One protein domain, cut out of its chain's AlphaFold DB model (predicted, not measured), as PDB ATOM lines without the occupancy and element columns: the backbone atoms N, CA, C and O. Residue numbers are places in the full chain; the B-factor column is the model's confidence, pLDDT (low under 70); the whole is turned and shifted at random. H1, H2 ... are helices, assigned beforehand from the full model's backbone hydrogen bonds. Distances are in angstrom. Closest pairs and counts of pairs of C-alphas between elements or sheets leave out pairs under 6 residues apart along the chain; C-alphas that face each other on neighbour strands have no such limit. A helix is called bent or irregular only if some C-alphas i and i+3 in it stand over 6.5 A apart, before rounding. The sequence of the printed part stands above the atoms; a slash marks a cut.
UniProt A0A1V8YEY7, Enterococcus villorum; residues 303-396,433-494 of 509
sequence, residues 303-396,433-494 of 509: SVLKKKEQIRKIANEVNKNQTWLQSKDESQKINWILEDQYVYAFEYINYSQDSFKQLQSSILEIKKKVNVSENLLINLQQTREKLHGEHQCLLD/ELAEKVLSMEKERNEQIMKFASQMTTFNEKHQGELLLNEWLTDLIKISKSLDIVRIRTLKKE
ATOM      1  N   SER A 303      19.025 110.074  67.891       68.81
ATOM      2  CA  SER A 303      19.608 108.764  68.202       68.81
ATOM      3  C   SER A 303      20.288 108.119  66.991       68.81
ATOM      4  O   SER A 303      21.338 107.501  67.160       68.81
ATOM      5  N   VAL A 304      19.766 108.321  65.776       70.81
ATOM      6  CA  VAL A 304      20.407 107.878  64.524       70.81
ATOM      7  C   VAL A 304      21.711 108.645  64.284       70.81
ATOM      8  O   VAL A 304      22.732 108.037  63.974       70.81
ATOM      9  N   LEU A 305      21.735 109.959  64.541       69.38
ATOM     10  CA  LEU A 305      22.957 110.770  64.419       69.38
ATOM     11  C   LEU A 305      24.081 110.321  65.363       69.38
ATOM     12  O   LEU A 305      25.253 110.392  64.997       69.38
ATOM     13  N   LYS A 306      23.745 109.822  66.561       75.19
ATOM     14  CA  LYS A 306      24.735 109.248  67.490       75.19
ATOM     15  C   LYS A 306      25.375 107.967  66.944       75.19
ATOM     16  O   LYS A 306      26.533 107.703  67.248       75.19
ATOM     17  N   LYS A 307      24.657 107.205  66.113       80.75
ATOM     18  CA  LYS A 307      25.131 105.958  65.487       80.75
ATOM     19  C   LYS A 307      25.734 106.159  64.091       80.75
ATOM     20  O   LYS A 307      26.025 105.175  63.419       80.75
ATOM     21  N   LYS A 308      25.966 107.403  63.653       79.75
ATOM     22  CA  LYS A 308      26.431 107.725  62.288       79.75
ATOM     23  C   LYS A 308      27.654 106.916  61.835       79.75
ATOM     24  O   LYS A 308      27.678 106.438  60.711       79.75
ATOM     25  N   GLU A 309      28.647 106.731  62.708       82.81
ATOM     26  CA  GLU A 309      29.886 106.033  62.343       82.81
ATOM     27  C   GLU A 309      29.656 104.526  62.214       82.81
ATOM     28  O   GLU A 309      30.241 103.888  61.348       82.81
ATOM     29  N   GLN A 310      28.764 103.958  63.031       84.69
ATOM     30  CA  GLN A 310      28.374 102.550  62.930       84.69
ATOM     31  C   GLN A 310      27.587 102.298  61.641       84.69
ATOM     32  O   GLN A 310      27.909 101.376  60.904       84.69
ATOM     33  N   ILE A 311      26.622 103.169  61.326       85.56
ATOM     34  CA  ILE A 311      25.841 103.109  60.082       85.56
ATOM     35  C   ILE A 311      26.770 103.205  58.866       85.56
ATOM     36  O   ILE A 311      26.642 102.428  57.928       85.56
ATOM     37  N   ARG A 312      27.754 104.112  58.902       86.62
ATOM     38  CA  ARG A 312      28.736 104.265  57.826       86.62
ATOM     39  C   ARG A 312      29.624 103.030  57.655       86.62
ATOM     40  O   ARG A 312      29.924 102.666  56.523       86.62
ATOM     41  N   LYS A 313      30.051 102.401  58.756       87.50
ATOM     42  CA  LYS A 313      30.824 101.148  58.714       87.50
ATOM     43  C   LYS A 313      30.024 100.032  58.043       87.50
ATOM     44  O   LYS A 313      30.480  99.510  57.033       87.50
ATOM     45  N   ILE A 314      28.803  99.786  58.518       87.19
ATOM     46  CA  ILE A 314      27.901  98.765  57.966       87.19
ATOM     47  C   ILE A 314      27.601  99.045  56.486       87.19
ATOM     48  O   ILE A 314      27.689  98.152  55.653       87.19
ATOM     49  N   ALA A 315      27.320 100.297  56.114       88.56
ATOM     50  CA  ALA A 315      27.070 100.662  54.720       88.56
ATOM     51  C   ALA A 315      28.281 100.387  53.807       88.56
ATOM     52  O   ALA A 315      28.119  99.932  52.675       88.56
ATOM     53  N   ASN A 316      29.504 100.635  54.288       88.00
ATOM     54  CA  ASN A 316      30.717 100.300  53.541       88.00
ATOM     55  C   ASN A 316      30.889  98.781  53.381       88.00
ATOM     56  O   ASN A 316      31.296  98.334  52.312       88.00
ATOM     57  N   GLU A 317      30.577  97.998  54.414       88.81
ATOM     58  CA  GLU A 317      30.598  96.529  54.374       88.81
ATOM     59  C   GLU A 317      29.567  95.980  53.374       88.81
ATOM     60  O   GLU A 317      29.908  95.137  52.548       88.81
ATOM     61  N   VAL A 318      28.347  96.532  53.348       88.31
ATOM     62  CA  VAL A 318      27.320  96.183  52.347       88.31
ATOM     63  C   VAL A 318      27.809  96.474  50.923       88.31
ATOM     64  O   VAL A 318      27.705  95.616  50.047       88.31
ATOM     65  N   ASN A 319      28.408  97.645  50.679       88.38
ATOM     66  CA  ASN A 319      28.947  97.995  49.357       88.38
ATOM     67  C   ASN A 319      30.081  97.054  48.912       88.38
ATOM     68  O   ASN A 319      30.136  96.637  47.750       88.38
ATOM     69  N   LYS A 320      30.978  96.681  49.832       87.19
ATOM     70  CA  LYS A 320      32.046  95.704  49.569       87.19
ATOM     71  C   LYS A 320      31.486  94.321  49.241       87.19
ATOM     72  O   LYS A 320      31.953  93.696  48.289       87.19
ATOM     73  N   ASN A 321      30.468  93.871  49.976       88.12
ATOM     74  CA  ASN A 321      29.781  92.605  49.716       88.12
ATOM     75  C   ASN A 321      29.113  92.612  48.338       88.12
ATOM     76  O   ASN A 321      29.240  91.649  47.592       88.12
ATOM     77  N   GLN A 322      28.414  93.696  47.980       87.56
ATOM     78  CA  GLN A 322      27.791  93.840  46.661       87.56
ATOM     79  C   GLN A 322      28.832  93.775  45.538       87.56
ATOM     80  O   GLN A 322      28.639  93.040  44.571       87.56
ATOM     81  N   THR A 323      29.958  94.474  45.701       87.50
ATOM     82  CA  THR A 323      31.073  94.454  44.738       87.50
ATOM     83  C   THR A 323      31.646  93.042  44.581       87.50
ATOM     84  O   THR A 323      31.858  92.573  43.463       87.50
ATOM     85  N   TRP A 324      31.840  92.332  45.695       88.44
ATOM     86  CA  TRP A 324      32.331  90.954  45.692       88.44
ATOM     87  C   TRP A 324      31.342  89.989  45.018       88.44
ATOM     88  O   TRP A 324      31.734  89.224  44.136       88.44
ATOM     89  N   LEU A 325      30.048  90.066  45.357       86.50
ATOM     90  CA  LEU A 325      28.991  89.219  44.785       86.50
ATOM     91  C   LEU A 325      28.860  89.404  43.264       86.50
ATOM     92  O   LEU A 325      28.690  88.419  42.543       86.50
ATOM     93  N   GLN A 326      28.981  90.644  42.777       87.75
ATOM     94  CA  GLN A 326      28.845  91.003  41.360       87.75
ATOM     95  C   GLN A 326      30.049  90.612  40.488       87.75
ATOM     96  O   GLN A 326      29.915  90.569  39.262       87.75
ATOM     97  N   SER A 327      31.214  90.318  41.077       85.44
ATOM     98  CA  SER A 327      32.394  89.919  40.302       85.44
ATOM     99  C   SER A 327      32.176  88.581  39.581       85.44
ATOM    100  O   SER A 327      31.678  87.613  40.161       85.44
ATOM    101  N   LYS A 328      32.562  88.513  38.302       79.69
ATOM    102  CA  LYS A 328      32.500  87.289  37.479       79.69
ATOM    103  C   LYS A 328      33.805  86.484  37.491       79.69
ATOM    104  O   LYS A 328      33.809  85.361  37.008       79.69
ATOM    105  N   ASP A 329      34.888  87.049  38.021       83.44
ATOM    106  CA  ASP A 329      36.208  86.414  38.070       83.44
ATOM    107  C   ASP A 329      36.388  85.666  39.403       83.44
ATOM    108  O   ASP A 329      36.478  86.270  40.477       83.44
ATOM    109  N   GLU A 330      36.427  84.335  39.334       75.94
ATOM    110  CA  GLU A 330      36.587  83.463  40.502       75.94
ATOM    111  C   GLU A 330      37.947  83.642  41.189       75.94
ATOM    112  O   GLU A 330      38.030  83.570  42.417       75.94
ATOM    113  N   SER A 331      39.005  83.954  40.435       76.88
ATOM    114  CA  SER A 331      40.340  84.171  41.002       76.88
ATOM    115  C   SER A 331      40.387  85.463  41.810       76.88
ATOM    116  O   SER A 331      40.948  85.498  42.906       76.88
ATOM    117  N   GLN A 332      39.735  86.518  41.314       80.25
ATOM    118  CA  GLN A 332      39.592  87.772  42.057       80.25
ATOM    119  C   GLN A 332      38.749  87.598  43.319       80.25
ATOM    120  O   GLN A 332      39.122  88.118  44.368       80.25
ATOM    121  N   LYS A 333      37.655  86.826  43.254       81.94
ATOM    122  CA  LYS A 333      36.834  86.524  44.436       81.94
ATOM    123  C   LYS A 333      37.641  85.854  45.541       81.94
ATOM    124  O   LYS A 333      37.499  86.242  46.698       81.94
ATOM    125  N   ILE A 334      38.486  84.886  45.183       82.38
ATOM    126  CA  ILE A 334      39.367  84.192  46.129       82.38
ATOM    127  C   ILE A 334      40.396  85.165  46.710       82.38
ATOM    128  O   ILE A 334      40.555  85.213  47.925       82.38
ATOM    129  N   ASN A 335      41.050  85.974  45.872       82.94
ATOM    130  CA  ASN A 335      42.051  86.937  46.332       82.94
ATOM    131  C   ASN A 335      41.461  87.967  47.301       82.94
ATOM    132  O   ASN A 335      42.030  88.189  48.363       82.94
ATOM    133  N   TRP A 336      40.289  88.523  46.993       83.94
ATOM    134  CA  TRP A 336      39.598  89.461  47.879       83.94
ATOM    135  C   TRP A 336      39.249  88.839  49.231       83.94
ATOM    136  O   TRP A 336      39.480  89.462  50.258       83.94
ATOM    137  N   ILE A 337      38.782  87.587  49.265       83.00
ATOM    138  CA  ILE A 337      38.501  86.884  50.530       83.00
ATOM    139  C   ILE A 337      39.758  86.774  51.419       83.00
ATOM    140  O   ILE A 337      39.657  86.781  52.648       83.00
ATOM    141  N   LEU A 338      40.946  86.683  50.818       81.12
ATOM    142  CA  LEU A 338      42.216  86.567  51.540       81.12
ATOM    143  C   LEU A 338      42.723  87.908  52.093       81.12
ATOM    144  O   LEU A 338      43.597  87.905  52.961       81.12
ATOM    145  N   GLU A 339      42.187  89.035  51.622       82.75
ATOM    146  CA  GLU A 339      42.576  90.368  52.077       82.75
ATOM    147  C   GLU A 339      41.966  90.709  53.444       82.75
ATOM    148  O   GLU A 339      40.824  90.369  53.762       82.75
ATOM    149  N   ASP A 340      42.707  91.470  54.252       77.19
ATOM    150  CA  ASP A 340      42.286  91.855  55.608       77.19
ATOM    151  C   ASP A 340      41.004  92.702  55.617       77.19
ATOM    152  O   ASP A 340      40.264  92.765  56.599       77.19
ATOM    153  N   GLN A 341      40.689  93.344  54.491       76.00
ATOM    154  CA  GLN A 341      39.501  94.175  54.371       76.00
ATOM    155  C   GLN A 341      38.176  93.397  54.375       76.00
ATOM    156  O   GLN A 341      37.141  94.057  54.499       76.00
ATOM    157  N   TYR A 342      38.206  92.062  54.255       81.31
ATOM    158  CA  TYR A 342      37.050  91.155  54.315       81.31
ATOM    159  C   TYR A 342      36.986  90.324  55.609       81.31
ATOM    160  O   TYR A 342      36.105  89.478  55.745       81.31
ATOM    161  N   VAL A 343      37.854  90.592  56.596       79.50
ATOM    162  CA  VAL A 343      37.858  89.899  57.906       79.50
ATOM    163  C   VAL A 343      36.487  89.956  58.586       79.50
ATOM    164  O   VAL A 343      36.021  88.945  59.104       79.50
ATOM    165  N   TYR A 344      35.798  91.100  58.501       79.00
ATOM    166  CA  TYR A 344      34.450  91.277  59.059       79.00
ATOM    167  C   TYR A 344      33.460  90.222  58.545       79.00
ATOM    168  O   TYR A 344      32.595  89.773  59.286       79.00
ATOM    169  N   ALA A 345      33.587  89.786  57.287       77.50
ATOM    170  CA  ALA A 345      32.667  88.829  56.688       77.50
ATOM    171  C   ALA A 345      32.765  87.442  57.340       77.50
ATOM    172  O   ALA A 345      31.761  86.745  57.475       77.50
ATOM    173  N   PHE A 346      33.963  87.065  57.789       78.19
ATOM    174  CA  PHE A 346      34.223  85.795  58.463       78.19
ATOM    175  C   PHE A 346      33.631  85.736  59.875       78.19
ATOM    176  O   PHE A 346      33.205  84.664  60.308       78.19
ATOM    177  N   GLU A 347      33.490  86.884  60.547       76.06
ATOM    178  CA  GLU A 347      32.785  86.979  61.834       76.06
ATOM    179  C   GLU A 347      31.307  86.569  61.711       76.06
ATOM    180  O   GLU A 347      30.745  86.000  62.643       76.06
ATOM    181  N   TYR A 348      30.681  86.784  60.547       71.75
ATOM    182  CA  TYR A 348      29.276  86.428  60.302       71.75
ATOM    183  C   TYR A 348      29.060  84.965  59.905       71.75
ATOM    184  O   TYR A 348      27.952  84.449  60.038       71.75
ATOM    185  N   ILE A 349      30.096  84.291  59.406       68.81
ATOM    186  CA  ILE A 349      29.997  82.935  58.838       68.81
ATOM    187  C   ILE A 349      30.422  81.871  59.867       68.81
ATOM    188  O   ILE A 349      30.345  80.675  59.588       68.81
ATOM    189  N   ASN A 350      30.826  82.284  61.079       67.94
ATOM    190  CA  ASN A 350      31.412  81.412  62.106       67.94
ATOM    191  C   ASN A 350      32.562  80.554  61.547       67.94
ATOM    192  O   ASN A 350      32.713  79.383  61.896       67.94
ATOM    193  N   TYR A 351      33.361  81.130  60.649       72.06
ATOM    194  CA  TYR A 351      34.482  80.458  60.000       72.06
ATOM    195  C   TYR A 351      35.722  81.341  60.101       72.06
ATOM    196  O   TYR A 351      35.604  82.561  60.059       72.06
ATOM    197  N   SER A 352      36.910  80.756  60.246       76.88
ATOM    198  CA  SER A 352      38.135  81.547  60.365       76.88
ATOM    199  C   SER A 352      38.718  81.852  58.982       76.88
ATOM    200  O   SER A 352      38.821  80.980  58.113       76.88
ATOM    201  N   GLN A 353      39.140  83.101  58.776       80.62
ATOM    202  CA  GLN A 353      39.866  83.475  57.561       80.62
ATOM    203  C   GLN A 353      41.175  82.677  57.436       80.62
ATOM    204  O   GLN A 353      41.582  82.320  56.331       80.62
ATOM    205  N   ASP A 354      41.808  82.343  58.563       80.31
ATOM    206  CA  ASP A 354      43.047  81.567  58.601       80.31
ATOM    207  C   ASP A 354      42.863  80.138  58.084       80.31
ATOM    208  O   ASP A 354      43.714  79.652  57.341       80.31
ATOM    209  N   SER A 355      41.736  79.480  58.382       79.19
ATOM    210  CA  SER A 355      41.438  78.158  57.817       79.19
ATOM    211  C   SER A 355      41.234  78.223  56.301       79.19
ATOM    212  O   SER A 355      41.724  77.350  55.589       79.19
ATOM    213  N   PHE A 356      40.609  79.287  55.778       83.19
ATOM    214  CA  PHE A 356      40.490  79.489  54.328       83.19
ATOM    215  C   PHE A 356      41.855  79.769  53.673       83.19
ATOM    216  O   PHE A 356      42.170  79.205  52.622       83.19
ATOM    217  N   LYS A 357      42.706  80.585  54.317       83.75
ATOM    218  CA  LYS A 357      44.094  80.845  53.891       83.75
ATOM    219  C   LYS A 357      44.908  79.544  53.834       83.75
ATOM    220  O   LYS A 357      45.565  79.294  52.826       83.75
ATOM    221  N   GLN A 358      44.812  78.703  54.866       83.50
ATOM    222  CA  GLN A 358      45.483  77.398  54.943       83.50
ATOM    223  C   GLN A 358      44.981  76.405  53.886       83.50
ATOM    224  O   GLN A 358      45.778  75.679  53.290       83.50
ATOM    225  N   LEU A 359      43.671  76.375  53.623       83.19
ATOM    226  CA  LEU A 359      43.091  75.534  52.576       83.19
ATOM    227  C   LEU A 359      43.621  75.953  51.198       83.19
ATOM    228  O   LEU A 359      44.107  75.114  50.439       83.19
ATOM    229  N   GLN A 360      43.607  77.254  50.894       86.31
ATOM    230  CA  GLN A 360      44.090  77.772  49.614       86.31
ATOM    231  C   GLN A 360      45.605  77.582  49.439       86.31
ATOM    232  O   GLN A 360      46.044  77.213  48.348       86.31
ATOM    233  N   SER A 361      46.414  77.782  50.487       84.94
ATOM    234  CA  SER A 361      47.858  77.521  50.420       84.94
ATOM    235  C   SER A 361      48.149  76.038  50.188       84.94
ATOM    236  O   SER A 361      48.969  75.704  49.335       84.94
ATOM    237  N   SER A 362      47.415  75.149  50.861       83.62
ATOM    238  CA  SER A 362      47.554  73.700  50.690       83.62
ATOM    239  C   SER A 362      47.166  73.245  49.279       83.62
ATOM    240  O   SER A 362      47.876  72.437  48.682       83.62
ATOM    241  N   ILE A 363      46.096  73.806  48.695       83.62
ATOM    242  CA  ILE A 363      45.725  73.558  47.289       83.62
ATOM    243  C   ILE A 363      46.863  73.983  46.354       83.62
ATOM    244  O   ILE A 363      47.246  73.223  45.468       83.62
ATOM    245  N   LEU A 364      47.432  75.179  46.547       84.81
ATOM    246  CA  LEU A 364      48.526  75.684  45.707       84.81
ATOM    247  C   LEU A 364      49.802  74.843  45.838       84.81
ATOM    248  O   LEU A 364      50.479  74.599  44.840       84.81
ATOM    249  N   GLU A 365      50.138  74.387  47.042       84.88
ATOM    250  CA  GLU A 365      51.286  73.509  47.277       84.88
ATOM    251  C   GLU A 365      51.109  72.136  46.630       84.88
ATOM    252  O   GLU A 365      52.035  71.647  45.981       84.88
ATOM    253  N   ILE A 366      49.933  71.518  46.765       79.81
ATOM    254  CA  ILE A 366      49.667  70.214  46.151       79.81
ATOM    255  C   ILE A 366      49.617  70.353  44.627       79.81
ATOM    256  O   ILE A 366      50.238  69.544  43.950       79.81
ATOM    257  N   LYS A 367      49.019  71.418  44.072       81.12
ATOM    258  CA  LYS A 367      49.074  71.700  42.625       81.12
ATOM    259  C   LYS A 367      50.502  71.838  42.102       81.12
ATOM    260  O   LYS A 367      50.821  71.306  41.046       81.12
ATOM    261  N   LYS A 368      51.389  72.510  42.845       82.25
ATOM    262  CA  LYS A 368      52.816  72.570  42.486       82.25
ATOM    263  C   LYS A 368      53.448  71.180  42.476       82.25
ATOM    264  O   LYS A 368      54.208  70.881  41.563       82.25
ATOM    265  N   LYS A 369      53.132  70.335  43.464       79.00
ATOM    266  CA  LYS A 369      53.626  68.952  43.525       79.00
ATOM    267  C   LYS A 369      53.094  68.101  42.370       79.00
ATOM    268  O   LYS A 369      53.895  67.408  41.764       79.00
ATOM    269  N   VAL A 370      51.806  68.206  42.032       77.12
ATOM    270  CA  VAL A 370      51.190  67.533  40.872       77.12
ATOM    271  C   VAL A 370      51.901  67.945  39.589       77.12
ATOM    272  O   VAL A 370      52.459  67.090  38.919       77.12
ATOM    273  N   ASN A 371      52.037  69.247  39.321       76.38
ATOM    274  CA  ASN A 371      52.729  69.724  38.119       76.38
ATOM    275  C   ASN A 371      54.189  69.239  38.044       76.38
ATOM    276  O   ASN A 371      54.703  68.966  36.962       76.38
ATOM    277  N   VAL A 372      54.905  69.166  39.173       77.75
ATOM    278  CA  VAL A 372      56.280  68.634  39.202       77.75
ATOM    279  C   VAL A 372      56.284  67.129  38.922       77.75
ATOM    280  O   VAL A 372      57.096  66.678  38.118       77.75
ATOM    281  N   SER A 373      55.377  66.366  39.534       71.56
ATOM    282  CA  SER A 373      55.218  64.929  39.293       71.56
ATOM    283  C   SER A 373      54.836  64.629  37.842       71.56
ATOM    284  O   SER A 373      55.477  63.787  37.222       71.56
ATOM    285  N   GLU A 374      53.877  65.354  37.264       71.50
ATOM    286  CA  GLU A 374      53.485  65.250  35.852       71.50
ATOM    287  C   GLU A 374      54.676  65.522  34.923       71.50
ATOM    288  O   GLU A 374      54.956  64.732  34.024       71.50
ATOM    289  N   ASN A 375      55.447  66.586  35.175       73.62
ATOM    290  CA  ASN A 375      56.648  66.888  34.389       73.62
ATOM    291  C   ASN A 375      57.722  65.794  34.511       73.62
ATOM    292  O   ASN A 375      58.366  65.442  33.522       73.62
ATOM    293  N   LEU A 376      57.926  65.235  35.710       73.69
ATOM    294  CA  LEU A 376      58.846  64.112  35.920       73.69
ATOM    295  C   LEU A 376      58.374  62.852  35.188       73.69
ATOM    296  O   LEU A 376      59.194  62.170  34.576       73.69
ATOM    297  N   LEU A 377      57.071  62.562  35.207       73.38
ATOM    298  CA  LEU A 377      56.477  61.441  34.481       73.38
ATOM    299  C   LEU A 377      56.633  61.605  32.967       73.38
ATOM    300  O   LEU A 377      57.049  60.656  32.303       73.38
ATOM    301  N   ILE A 378      56.394  62.805  32.430       72.94
ATOM    302  CA  ILE A 378      56.612  63.124  31.012       72.94
ATOM    303  C   ILE A 378      58.086  62.913  30.638       72.94
ATOM    304  O   ILE A 378      58.383  62.241  29.651       72.94
ATOM    305  N   ASN A 379      59.023  63.415  31.446       77.38
ATOM    306  CA  ASN A 379      60.459  63.242  31.200       77.38
ATOM    307  C   ASN A 379      60.894  61.768  31.270       77.38
ATOM    308  O   ASN A 379      61.699  61.312  30.451       77.38
ATOM    309  N   LEU A 380      60.358  61.001  32.224       75.94
ATOM    310  CA  LEU A 380      60.608  59.563  32.336       75.94
ATOM    311  C   LEU A 380      60.062  58.805  31.123       75.94
ATOM    312  O   LEU A 380      60.766  57.952  30.588       75.94
ATOM    313  N   GLN A 381      58.851  59.126  30.657       75.06
ATOM    314  CA  GLN A 381      58.283  58.535  29.442       75.06
ATOM    315  C   GLN A 381      59.143  58.846  28.215       75.06
ATOM    316  O   GLN A 381      59.526  57.923  27.505       75.06
ATOM    317  N   GLN A 382      59.546  60.103  28.021       79.50
ATOM    318  CA  GLN A 382      60.431  60.489  26.917       79.50
ATOM    319  C   GLN A 382      61.783  59.766  26.965       79.50
ATOM    320  O   GLN A 382      62.321  59.378  25.930       79.50
ATOM    321  N   THR A 383      62.350  59.573  28.160       80.00
ATOM    322  CA  THR A 383      63.622  58.851  28.326       80.00
ATOM    323  C   THR A 383      63.458  57.371  27.991       80.00
ATOM    324  O   THR A 383      64.308  56.800  27.310       80.00
ATOM    325  N   ARG A 384      62.346  56.759  28.413       78.12
ATOM    326  CA  ARG A 384      62.022  55.370  28.075       78.12
ATOM    327  C   ARG A 384      61.787  55.167  26.587       78.12
ATOM    328  O   ARG A 384      62.290  54.191  26.052       78.12
ATOM    329  N   GLU A 385      61.064  56.068  25.928       80.56
ATOM    330  CA  GLU A 385      60.823  56.003  24.481       80.56
ATOM    331  C   GLU A 385      62.123  56.147  23.687       80.56
ATOM    332  O   GLU A 385      62.341  55.408  22.732       80.56
ATOM    333  N   LYS A 386      63.031  57.032  24.120       84.06
ATOM    334  CA  LYS A 386      64.375  57.123  23.531       84.06
ATOM    335  C   LYS A 386      65.169  55.834  23.723       84.06
ATOM    336  O   LYS A 386      65.731  55.329  22.762       84.06
ATOM    337  N   LEU A 387      65.203  55.294  24.943       83.12
ATOM    338  CA  LEU A 387      65.923  54.051  25.235       83.12
ATOM    339  C   LEU A 387      65.342  52.859  24.462       83.12
ATOM    340  O   LEU A 387      66.094  52.030  23.966       83.12
ATOM    341  N   HIS A 388      64.016  52.795  24.334       82.94
ATOM    342  CA  HIS A 388      63.316  51.793  23.534       82.94
ATOM    343  C   HIS A 388      63.654  51.922  22.045       82.94
ATOM    344  O   HIS A 388      64.040  50.926  21.446       82.94
ATOM    345  N   GLY A 389      63.622  53.131  21.476       79.50
ATOM    346  CA  GLY A 389      63.986  53.363  20.074       79.50
ATOM    347  C   GLY A 389      65.444  53.009  19.753       79.50
ATOM    348  O   GLY A 389      65.711  52.336  18.760       79.50
ATOM    349  N   GLU A 390      66.391  53.396  20.615       81.69
ATOM    350  CA  GLU A 390      67.809  53.022  20.464       81.69
ATOM    351  C   GLU A 390      68.017  51.508  20.606       81.69
ATOM    352  O   GLU A 390      68.806  50.911  19.875       81.69
ATOM    353  N   HIS A 391      67.283  50.864  21.519       81.31
ATOM    354  CA  HIS A 391      67.317  49.413  21.671       81.31
ATOM    355  C   HIS A 391      66.740  48.700  20.443       81.31
ATOM    356  O   HIS A 391      67.383  47.784  19.942       81.31
ATOM    357  N   GLN A 392      65.610  49.152  19.891       76.31
ATOM    358  CA  GLN A 392      65.055  48.611  18.642       76.31
ATOM    359  C   GLN A 392      66.062  48.708  17.483       76.31
ATOM    360  O   GLN A 392      66.269  47.732  16.770       76.31
ATOM    361  N   CYS A 393      66.791  49.823  17.365       78.19
ATOM    362  CA  CYS A 393      67.865  49.978  16.375       78.19
ATOM    363  C   CYS A 393      69.056  49.014  16.561       78.19
ATOM    364  O   CYS A 393      69.813  48.798  15.610       78.19
ATOM    365  N   LEU A 394      69.281  48.484  17.770       73.81
ATOM    366  CA  LEU A 394      70.262  47.417  18.014       73.81
ATOM    367  C   LEU A 394      69.706  46.054  17.592       73.81
ATOM    368  O   LEU A 394      70.438  45.281  16.982       73.81
ATOM    369  N   LEU A 395      68.423  45.794  17.856       74.00
ATOM    370  CA  LEU A 395      67.758  44.547  17.464       74.00
ATOM    371  C   LEU A 395      67.679  44.388  15.944       74.00
ATOM    372  O   LEU A 395      67.967  43.313  15.433       74.00
ATOM    373  N   ASP A 396      67.412  45.469  15.208       69.56
ATOM    374  CA  ASP A 396      67.366  45.454  13.737       69.56
ATOM    375  C   ASP A 396      68.710  45.060  13.081       69.56
ATOM    376  O   ASP A 396      68.766  44.797  11.878       69.56
ATOM    377  N   GLU A 433      46.563  60.211  42.671       69.69
ATOM    378  CA  GLU A 433      45.930  60.409  43.988       69.69
ATOM    379  C   GLU A 433      46.048  61.870  44.466       69.69
ATOM    380  O   GLU A 433      45.181  62.398  45.165       69.69
ATOM    381  N   LEU A 434      47.127  62.555  44.067       70.62
ATOM    382  CA  LEU A 434      47.339  63.971  44.344       70.62
ATOM    383  C   LEU A 434      46.377  64.870  43.555       70.62
ATOM    384  O   LEU A 434      45.899  65.855  44.119       70.62
ATOM    385  N   ALA A 435      46.052  64.539  42.303       71.62
ATOM    386  CA  ALA A 435      45.076  65.272  41.500       71.62
ATOM    387  C   ALA A 435      43.647  65.093  42.043       71.62
ATOM    388  O   ALA A 435      42.913  66.074  42.181       71.62
ATOM    389  N   GLU A 436      43.269  63.878  42.459       76.88
ATOM    390  CA  GLU A 436      41.985  63.632  43.137       76.88
ATOM    391  C   GLU A 436      41.887  64.391  44.470       76.88
ATOM    392  O   GLU A 436      40.860  65.003  44.793       76.88
ATOM    393  N   LYS A 437      42.990  64.439  45.226       79.56
ATOM    394  CA  LYS A 437      43.084  65.242  46.447       79.56
ATOM    395  C   LYS A 437      42.929  66.740  46.166       79.56
ATOM    396  O   LYS A 437      42.206  67.409  46.898       79.56
ATOM    397  N   VAL A 438      43.529  67.273  45.100       81.31
ATOM    398  CA  VAL A 438      43.312  68.673  44.687       81.31
ATOM    399  C   VAL A 438      41.841  68.919  44.357       81.31
ATOM    400  O   VAL A 438      41.271  69.875  44.874       81.31
ATOM    401  N   LEU A 439      41.206  68.047  43.570       80.31
ATOM    402  CA  LEU A 439      39.798  68.188  43.182       80.31
ATOM    403  C   LEU A 439      38.857  68.206  44.395       80.31
ATOM    404  O   LEU A 439      37.955  69.042  44.471       80.31
ATOM    405  N   SER A 440      39.078  67.321  45.372       81.62
ATOM    406  CA  SER A 440      38.289  67.306  46.613       81.62
ATOM    407  C   SER A 440      38.458  68.586  47.444       81.62
ATOM    408  O   SER A 440      37.464  69.146  47.906       81.62
ATOM    409  N   MET A 441      39.681  69.108  47.569       81.62
ATOM    410  CA  MET A 441      39.946  70.356  48.292       81.62
ATOM    411  C   MET A 441      39.398  71.587  47.555       81.62
ATOM    412  O   MET A 441      38.917  72.529  48.184       81.62
ATOM    413  N   GLU A 442      39.421  71.596  46.220       80.94
ATOM    414  CA  GLU A 442      38.788  72.651  45.423       80.94
ATOM    415  C   GLU A 442      37.269  72.645  45.563       80.94
ATOM    416  O   GLU A 442      36.657  73.712  45.653       80.94
ATOM    417  N   LYS A 443      36.662  71.457  45.644       82.75
ATOM    418  CA  LYS A 443      35.240  71.313  45.951       82.75
ATOM    419  C   LYS A 443      34.918  71.874  47.337       82.75
ATOM    420  O   LYS A 443      33.997  72.680  47.450       82.75
ATOM    421  N   GLU A 444      35.711  71.536  48.354       83.75
ATOM    422  CA  GLU A 444      35.556  72.083  49.709       83.75
ATOM    423  C   GLU A 444      35.673  73.618  49.721       83.75
ATOM    424  O   GLU A 444      34.819  74.307  50.282       83.75
ATOM    425  N   ARG A 445      36.678  74.180  49.035       84.75
ATOM    426  CA  ARG A 445      36.845  75.634  48.900       84.75
ATOM    427  C   ARG A 445      35.623  76.277  48.240       84.75
ATOM    428  O   ARG A 445      35.138  77.304  48.712       84.75
ATOM    429  N   ASN A 446      35.119  75.692  47.158       82.88
ATOM    430  CA  ASN A 446      33.969  76.230  46.435       82.88
ATOM    431  C   ASN A 446      32.689  76.165  47.284       82.88
ATOM    432  O   ASN A 446      31.906  77.116  47.283       82.88
ATOM    433  N   GLU A 447      32.496  75.108  48.077       83.56
ATOM    434  CA  GLU A 447      31.399  75.024  49.050       83.56
ATOM    435  C   GLU A 447      31.492  76.125  50.119       83.56
ATOM    436  O   GLU A 447      30.475  76.733  50.471       83.56
ATOM    437  N   GLN A 448      32.698  76.437  50.604       82.50
ATOM    438  CA  GLN A 448      32.914  77.553  51.530       82.50
ATOM    439  C   GLN A 448      32.601  78.907  50.879       82.50
ATOM    440  O   GLN A 448      31.916  79.725  51.491       82.50
ATOM    441  N   ILE A 449      33.009  79.127  49.625       83.56
ATOM    442  CA  ILE A 449      32.691  80.349  48.863       83.56
ATOM    443  C   ILE A 449      31.176  80.499  48.657       83.56
ATOM    444  O   ILE A 449      30.640  81.599  48.785       83.56
ATOM    445  N   MET A 450      30.459  79.404  48.392       83.44
ATOM    446  CA  MET A 450      28.999  79.428  48.247       83.44
ATOM    447  C   MET A 450      28.291  79.777  49.562       83.44
ATOM    448  O   MET A 450      27.364  80.590  49.567       83.44
ATOM    449  N   LYS A 451      28.750  79.221  50.692       83.44
ATOM    450  CA  LYS A 451      28.264  79.606  52.030       83.44
ATOM    451  C   LYS A 451      28.578  81.070  52.344       83.44
ATOM    452  O   LYS A 451      27.749  81.772  52.914       83.44
ATOM    453  N   PHE A 452      29.751  81.543  51.941       84.00
ATOM    454  CA  PHE A 452      30.163  82.933  52.103       84.00
ATOM    455  C   PHE A 452      29.250  83.883  51.315       84.00
ATOM    456  O   PHE A 452      28.758  84.873  51.858       84.00
ATOM    457  N   ALA A 453      28.914  83.528  50.072       85.62
ATOM    458  CA  ALA A 453      28.002  84.299  49.235       85.62
ATOM    459  C   ALA A 453      26.573  84.379  49.797       85.62
ATOM    460  O   ALA A 453      25.966  85.454  49.781       85.62
ATOM    461  N   SER A 454      26.029  83.276  50.320       86.00
ATOM    462  CA  SER A 454      24.671  83.273  50.882       86.00
ATOM    463  C   SER A 454      24.566  84.128  52.148       86.00
ATOM    464  O   SER A 454      23.621  84.909  52.298       86.00
ATOM    465  N   GLN A 455      25.570  84.061  53.023       85.75
ATOM    466  CA  GLN A 455      25.633  84.873  54.239       85.75
ATOM    467  C   GLN A 455      25.828  86.361  53.928       85.75
ATOM    468  O   GLN A 455      25.137  87.200  54.502       85.75
ATOM    469  N   MET A 456      26.679  86.707  52.956       85.88
ATOM    470  CA  MET A 456      26.814  88.091  52.484       85.88
ATOM    471  C   MET A 456      25.517  88.644  51.892       85.88
ATOM    472  O   MET A 456      25.186  89.809  52.113       85.88
ATOM    473  N   THR A 457      24.770  87.819  51.160       87.00
ATOM    474  CA  THR A 457      23.467  88.214  50.604       87.00
ATOM    475  C   THR A 457      22.474  88.508  51.729       87.00
ATOM    476  O   THR A 457      21.870  89.577  51.754       87.00
ATOM    477  N   THR A 458      22.408  87.624  52.727       87.75
ATOM    478  CA  THR A 458      21.534  87.778  53.903       87.75
ATOM    479  C   THR A 458      21.908  89.018  54.728       87.75
ATOM    480  O   THR A 458      21.042  89.767  55.184       87.75
ATOM    481  N   PHE A 459      23.209  89.281  54.898       87.56
ATOM    482  CA  PHE A 459      23.712  90.490  55.550       87.56
ATOM    483  C   PHE A 459      23.290  91.759  54.796       87.56
ATOM    484  O   PHE A 459      22.802  92.707  55.410       87.56
ATOM    485  N   ASN A 460      23.433  91.768  53.468       89.19
ATOM    486  CA  ASN A 460      23.055  92.911  52.640       89.19
ATOM    487  C   ASN A 460      21.553  93.208  52.717       89.19
ATOM    488  O   ASN A 460      21.179  94.371  52.834       89.19
ATOM    489  N   GLU A 461      20.705  92.179  52.692       88.00
ATOM    490  CA  GLU A 461      19.251  92.325  52.841       88.00
ATOM    491  C   GLU A 461      18.885  92.920  54.205       88.00
ATOM    492  O   GLU A 461      18.095  93.861  54.294       88.00
ATOM    493  N   LYS A 462      19.511  92.422  55.277       88.75
ATOM    494  CA  LYS A 462      19.270  92.904  56.642       88.75
ATOM    495  C   LYS A 462      19.704  94.357  56.845       88.75
ATOM    496  O   LYS A 462      19.051  95.075  57.601       88.75
ATOM    497  N   HIS A 463      20.784  94.778  56.186       87.94
ATOM    498  CA  HIS A 463      21.425  96.079  56.397       87.94
ATOM    499  C   HIS A 463      21.231  97.085  55.251       87.94
ATOM    500  O   HIS A 463      21.901  98.121  55.181       87.94
ATOM    501  N   GLN A 464      20.279  96.823  54.352       85.25
ATOM    502  CA  GLN A 464      19.932  97.740  53.266       85.25
ATOM    503  C   GLN A 464      19.412  99.091  53.797       85.25
ATOM    504  O   GLN A 464      19.636 100.137  53.185       85.25
ATOM    505  N   GLY A 465      18.758  99.088  54.963       84.06
ATOM    506  CA  GLY A 465      18.296 100.307  55.629       84.06
ATOM    507  C   GLY A 465      19.446 101.224  56.053       84.06
ATOM    508  O   GLY A 465      19.370 102.436  55.872       84.06
ATOM    509  N   GLU A 466      20.536 100.665  56.573       86.25
ATOM    510  CA  GLU A 466      21.737 101.391  56.983       86.25
ATOM    511  C   GLU A 466      22.481 101.987  55.787       86.25
ATOM    512  O   GLU A 466      22.992 103.104  55.892       86.25
ATOM    513  N   LEU A 467      22.481 101.300  54.641       85.44
ATOM    514  CA  LEU A 467      23.001 101.844  53.386       85.44
ATOM    515  C   LEU A 467      22.222 103.102  52.968       85.44
ATOM    516  O   LEU A 467      22.822 104.164  52.792       85.44
ATOM    517  N   LEU A 468      20.888 103.015  52.918       83.44
ATOM    518  CA  LEU A 468      20.014 104.150  52.591       83.44
ATOM    519  C   LEU A 468      20.157 105.299  53.601       83.44
ATOM    520  O   LEU A 468      20.239 106.470  53.226       83.44
ATOM    521  N   LEU A 469      20.229 104.985  54.897       81.44
ATOM    522  CA  LEU A 469      20.441 105.981  55.947       81.44
ATOM    523  C   LEU A 469      21.802 106.672  55.814       81.44
ATOM    524  O   LEU A 469      21.891 107.876  56.054       81.44
ATOM    525  N   ASN A 470      22.855 105.947  55.433       84.06
ATOM    526  CA  ASN A 470      24.170 106.528  55.185       84.06
ATOM    527  C   ASN A 470      24.138 107.492  53.990       84.06
ATOM    528  O   ASN A 470      24.647 108.607  54.103       84.06
ATOM    529  N   GLU A 471      23.490 107.114  52.885       82.50
ATOM    530  CA  GLU A 471      23.280 108.009  51.738       82.50
ATOM    531  C   GLU A 471      22.569 109.293  52.170       82.50
ATOM    532  O   GLU A 471      23.070 110.395  51.930       82.50
ATOM    533  N   TRP A 472      21.471 109.164  52.923       79.75
ATOM    534  CA  TRP A 472      20.747 110.320  53.448       79.75
ATOM    535  C   TRP A 472      21.658 111.185  54.322       79.75
ATOM    536  O   TRP A 472      21.744 112.390  54.104       79.75
ATOM    537  N   LEU A 473      22.405 110.602  55.263       75.50
ATOM    538  CA  LEU A 473      23.347 111.340  56.112       75.50
ATOM    539  C   LEU A 473      24.417 112.086  55.297       75.50
ATOM    540  O   LEU A 473      24.735 113.235  55.616       75.50
ATOM    541  N   THR A 474      24.959 111.475  54.241       75.06
ATOM    542  CA  THR A 474      25.960 112.121  53.378       75.06
ATOM    543  C   THR A 474      25.389 113.299  52.593       75.06
ATOM    544  O   THR A 474      26.023 114.358  52.531       75.06
ATOM    545  N   ASP A 475      24.176 113.168  52.060       70.88
ATOM    546  CA  ASP A 475      23.492 114.250  51.355       70.88
ATOM    547  C   ASP A 475      23.183 115.425  52.284       70.88
ATOM    548  O   ASP A 475      23.336 116.588  51.905       70.88
ATOM    549  N   LEU A 476      22.846 115.149  53.544       66.25
ATOM    550  CA  LEU A 476      22.624 116.196  54.535       66.25
ATOM    551  C   LEU A 476      23.886 116.949  54.926       66.25
ATOM    552  O   LEU A 476      23.809 118.150  55.169       66.25
ATOM    553  N   ILE A 477      25.043 116.288  54.964       63.62
ATOM    554  CA  ILE A 477      26.325 116.961  55.205       63.62
ATOM    555  C   ILE A 477      26.668 117.904  54.042       63.62
ATOM    556  O   ILE A 477      27.211 118.985  54.266       63.62
ATOM    557  N   LYS A 478      26.330 117.540  52.798       60.97
ATOM    558  CA  LYS A 478      26.504 118.435  51.641       60.97
ATOM    559  C   LYS A 478      25.593 119.664  51.740       60.97
ATOM    560  O   LYS A 478      26.036 120.772  51.460       60.97
ATOM    561  N   ILE A 479      24.351 119.470  52.182       58.66
ATOM    562  CA  ILE A 479      23.353 120.538  52.356       58.66
ATOM    563  C   ILE A 479      23.698 121.443  53.549       58.66
ATOM    564  O   ILE A 479      23.545 122.656  53.465       58.66
ATOM    565  N   SER A 480      24.200 120.893  54.658       54.31
ATOM    566  CA  SER A 480      24.579 121.695  55.830       54.31
ATOM    567  C   SER A 480      25.819 122.553  55.597       54.31
ATOM    568  O   SER A 480      25.951 123.607  56.207       54.31
ATOM    569  N   LYS A 481      26.707 122.133  54.688       54.56
ATOM    570  CA  LYS A 481      27.827 122.956  54.216       54.56
ATOM    571  C   LYS A 481      27.388 124.084  53.275       54.56
ATOM    572  O   LYS A 481      28.116 125.062  53.165       54.56
ATOM    573  N   SER A 482      26.238 123.961  52.605       51.06
ATOM    574  CA  SER A 482      25.726 124.964  51.656       51.06
ATOM    575  C   SER A 482      24.647 125.892  52.224       51.06
ATOM    576  O   SER A 482      24.326 126.903  51.603       51.06
ATOM    577  N   LEU A 483      24.088 125.586  53.398       47.78
ATOM    578  CA  LEU A 483      23.059 126.384  54.066       47.78
ATOM    579  C   LEU A 483      23.538 126.843  55.442       47.78
ATOM    580  O   LEU A 483      23.775 126.022  56.325       47.78
ATOM    581  N   ASP A 484      23.597 128.165  55.632       45.88
ATOM    582  CA  ASP A 484      23.925 128.808  56.905       45.88
ATOM    583  C   ASP A 484      23.191 128.155  58.083       45.88
ATOM    584  O   ASP A 484      21.979 127.916  58.046       45.88
ATOM    585  N   ILE A 485      23.918 127.928  59.179       46.66
ATOM    586  CA  ILE A 485      23.431 127.328  60.435       46.66
ATOM    587  C   ILE A 485      22.135 128.003  60.935       46.66
ATOM    588  O   ILE A 485      21.293 127.358  61.566       46.66
ATOM    589  N   VAL A 486      21.940 129.286  60.611       43.78
ATOM    590  CA  VAL A 486      20.726 130.063  60.894       43.78
ATOM    591  C   VAL A 486      19.512 129.524  60.127       43.78
ATOM    592  O   VAL A 486      18.491 129.249  60.751       43.78
ATOM    593  N   ARG A 487      19.627 129.260  58.817       48.81
ATOM    594  CA  ARG A 487      18.539 128.687  58.000       48.81
ATOM    595  C   ARG A 487      18.145 127.288  58.462       48.81
ATOM    596  O   ARG A 487      16.964 126.962  58.448       48.81
ATOM    597  N   ILE A 488      19.096 126.481  58.936       50.28
ATOM    598  CA  ILE A 488      18.807 125.148  59.492       50.28
ATOM    599  C   ILE A 488      18.002 125.250  60.798       50.28
ATOM    600  O   ILE A 488      17.118 124.426  61.039       50.28
ATOM    601  N   ARG A 489      18.269 126.255  61.644       50.16
ATOM    602  CA  ARG A 489      17.473 126.507  62.859       50.16
ATOM    603  C   ARG A 489      16.069 127.001  62.524       50.16
ATOM    604  O   ARG A 489      15.121 126.513  63.134       50.16
ATOM    605  N   THR A 490      15.933 127.900  61.551       49.81
ATOM    606  CA  THR A 490      14.629 128.392  61.082       49.81
ATOM    607  C   THR A 490      13.802 127.258  60.488       49.81
ATOM    608  O   THR A 490      12.679 127.039  60.924       49.81
ATOM    609  N   LEU A 491      14.405 126.443  59.616       52.81
ATOM    610  CA  LEU A 491      13.759 125.258  59.060       52.81
ATOM    611  C   LEU A 491      13.354 124.285  60.164       52.81
ATOM    612  O   LEU A 491      12.209 123.878  60.184       52.81
ATOM    613  N   LYS A 492      14.218 123.962  61.140       55.50
ATOM    614  CA  LYS A 492      13.836 123.110  62.288       55.50
ATOM    615  C   LYS A 492      12.673 123.680  63.107       55.50
ATOM    616  O   LYS A 492      11.895 122.899  63.652       55.50
ATOM    617  N   LYS A 493      12.563 125.006  63.219       55.06
ATOM    618  CA  LYS A 493      11.464 125.675  63.922       55.06
ATOM    619  C   LYS A 493      10.152 125.542  63.143       55.06
ATOM    620  O   LYS A 493       9.192 125.027  63.703       55.06
ATOM    621  N   GLU A 494      10.161 125.860  61.848       51.16
ATOM    622  CA  GLU A 494       9.016 125.673  60.937       51.16
ATOM    623  C   GLU A 494       8.555 124.204  60.899       51.16
ATOM    624  O   GLU A 494       7.371 123.888  60.935       51.16
TER     625      GLU A 494
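This is residues 303 to 396 and 433 to 494 of the 509 residues of a protein of Enterococcus villorum (UniProt A0A1V8YEY7). The domain is a long, thin assembly of helices in which H5 and H6 lie side by side over part of their lengths, running opposite ways, and residues 374 to 396, of which 374 to 395 belong to H5, stick out far beyond H6 as a bare arm. H2 packs slantwise on the last part of H6 and on H7, the short helices H3 and H4 sit between H2 and H5 along the chain and near the middle in space, and residues 481 to 487 and 489 to 494 stick out at the other end. The printed part has 156 residues with eight named helices, H1 to H8 in order, and no named strand; the class is all helix. It is extended, with a radius of gyration of the C-alphas of 28.1 A, and spans 110 by 31 by 20 A, a length to which the arm of H5 adds.

H1, residues 303 to 306, begins with C-alpha 303 at (19.608, 108.764, 68.202). H2, residues 308 to 326, is 26.9 A long. H3 is residues 330 to 338 and H4 residues 340 to 349. H4 is irregular, with C-alphas 341 and 344 standing 7.5 A apart. H5, residues 353 to 395, runs 62.5 A from C-alpha 353 at (39.866, 83.475, 57.561). H6, residues 433 to 462, is 43.9 A long, and H7, residues 464 to 482, is 27.9 A long. H8, residues 485 to 494, ends with C-alpha 494 at (9.016, 125.673, 60.937).

H6 is the hub, touching three helices. Its residues 434 to 445 touch residues 356 to 370 of H5 at a shallow tilt of 27 degrees, opposite ways; the closest C-alphas, of Ile 363 and Val 438, are 6.0 A apart. Its residues 451 to 456 touch H4, about perpendicular at 82 degrees, closest at the C-alphas of Ile 349 and Gln 455, 6.6 A. Its residues 453 to 460 touch H2 at a steep tilt of 44 degrees, closest at the C-alphas of Val 318 and Asn 460, 5.4 A. H2 also touches H7 at a steep tilt of 58 degrees, with the C-alphas of Ala 315 and Leu 467 4.4 A apart. H3 touches residues 353 to 357 of H5, closest at the C-alphas of Leu 338 and Lys 357, 6.5 A. H1 and H8 touch no helix. In H2, H3, H5, H6, H7 and H8 every O i to N i+4 pair is within hydrogen-bond range; H4 has 0 of 6, but 6 of 7 O i to N i+3 pairs, and H1 is too short for an O i to N i+4 pair.

The C-alphas of Asp 396 and Lys 493, the two farthest apart, are 109.9 A apart. Without the stretches that stand free, the body spans 73 by 24 by 21 A. Residues 397 to 432 are not printed, and C-alphas 396 and 433 across this cut are 40.0 A apart. The links printed whole are tight. The mean pLDDT of the printed part is 77.5, and 25 residues are under 70, among them residues 476 to 494.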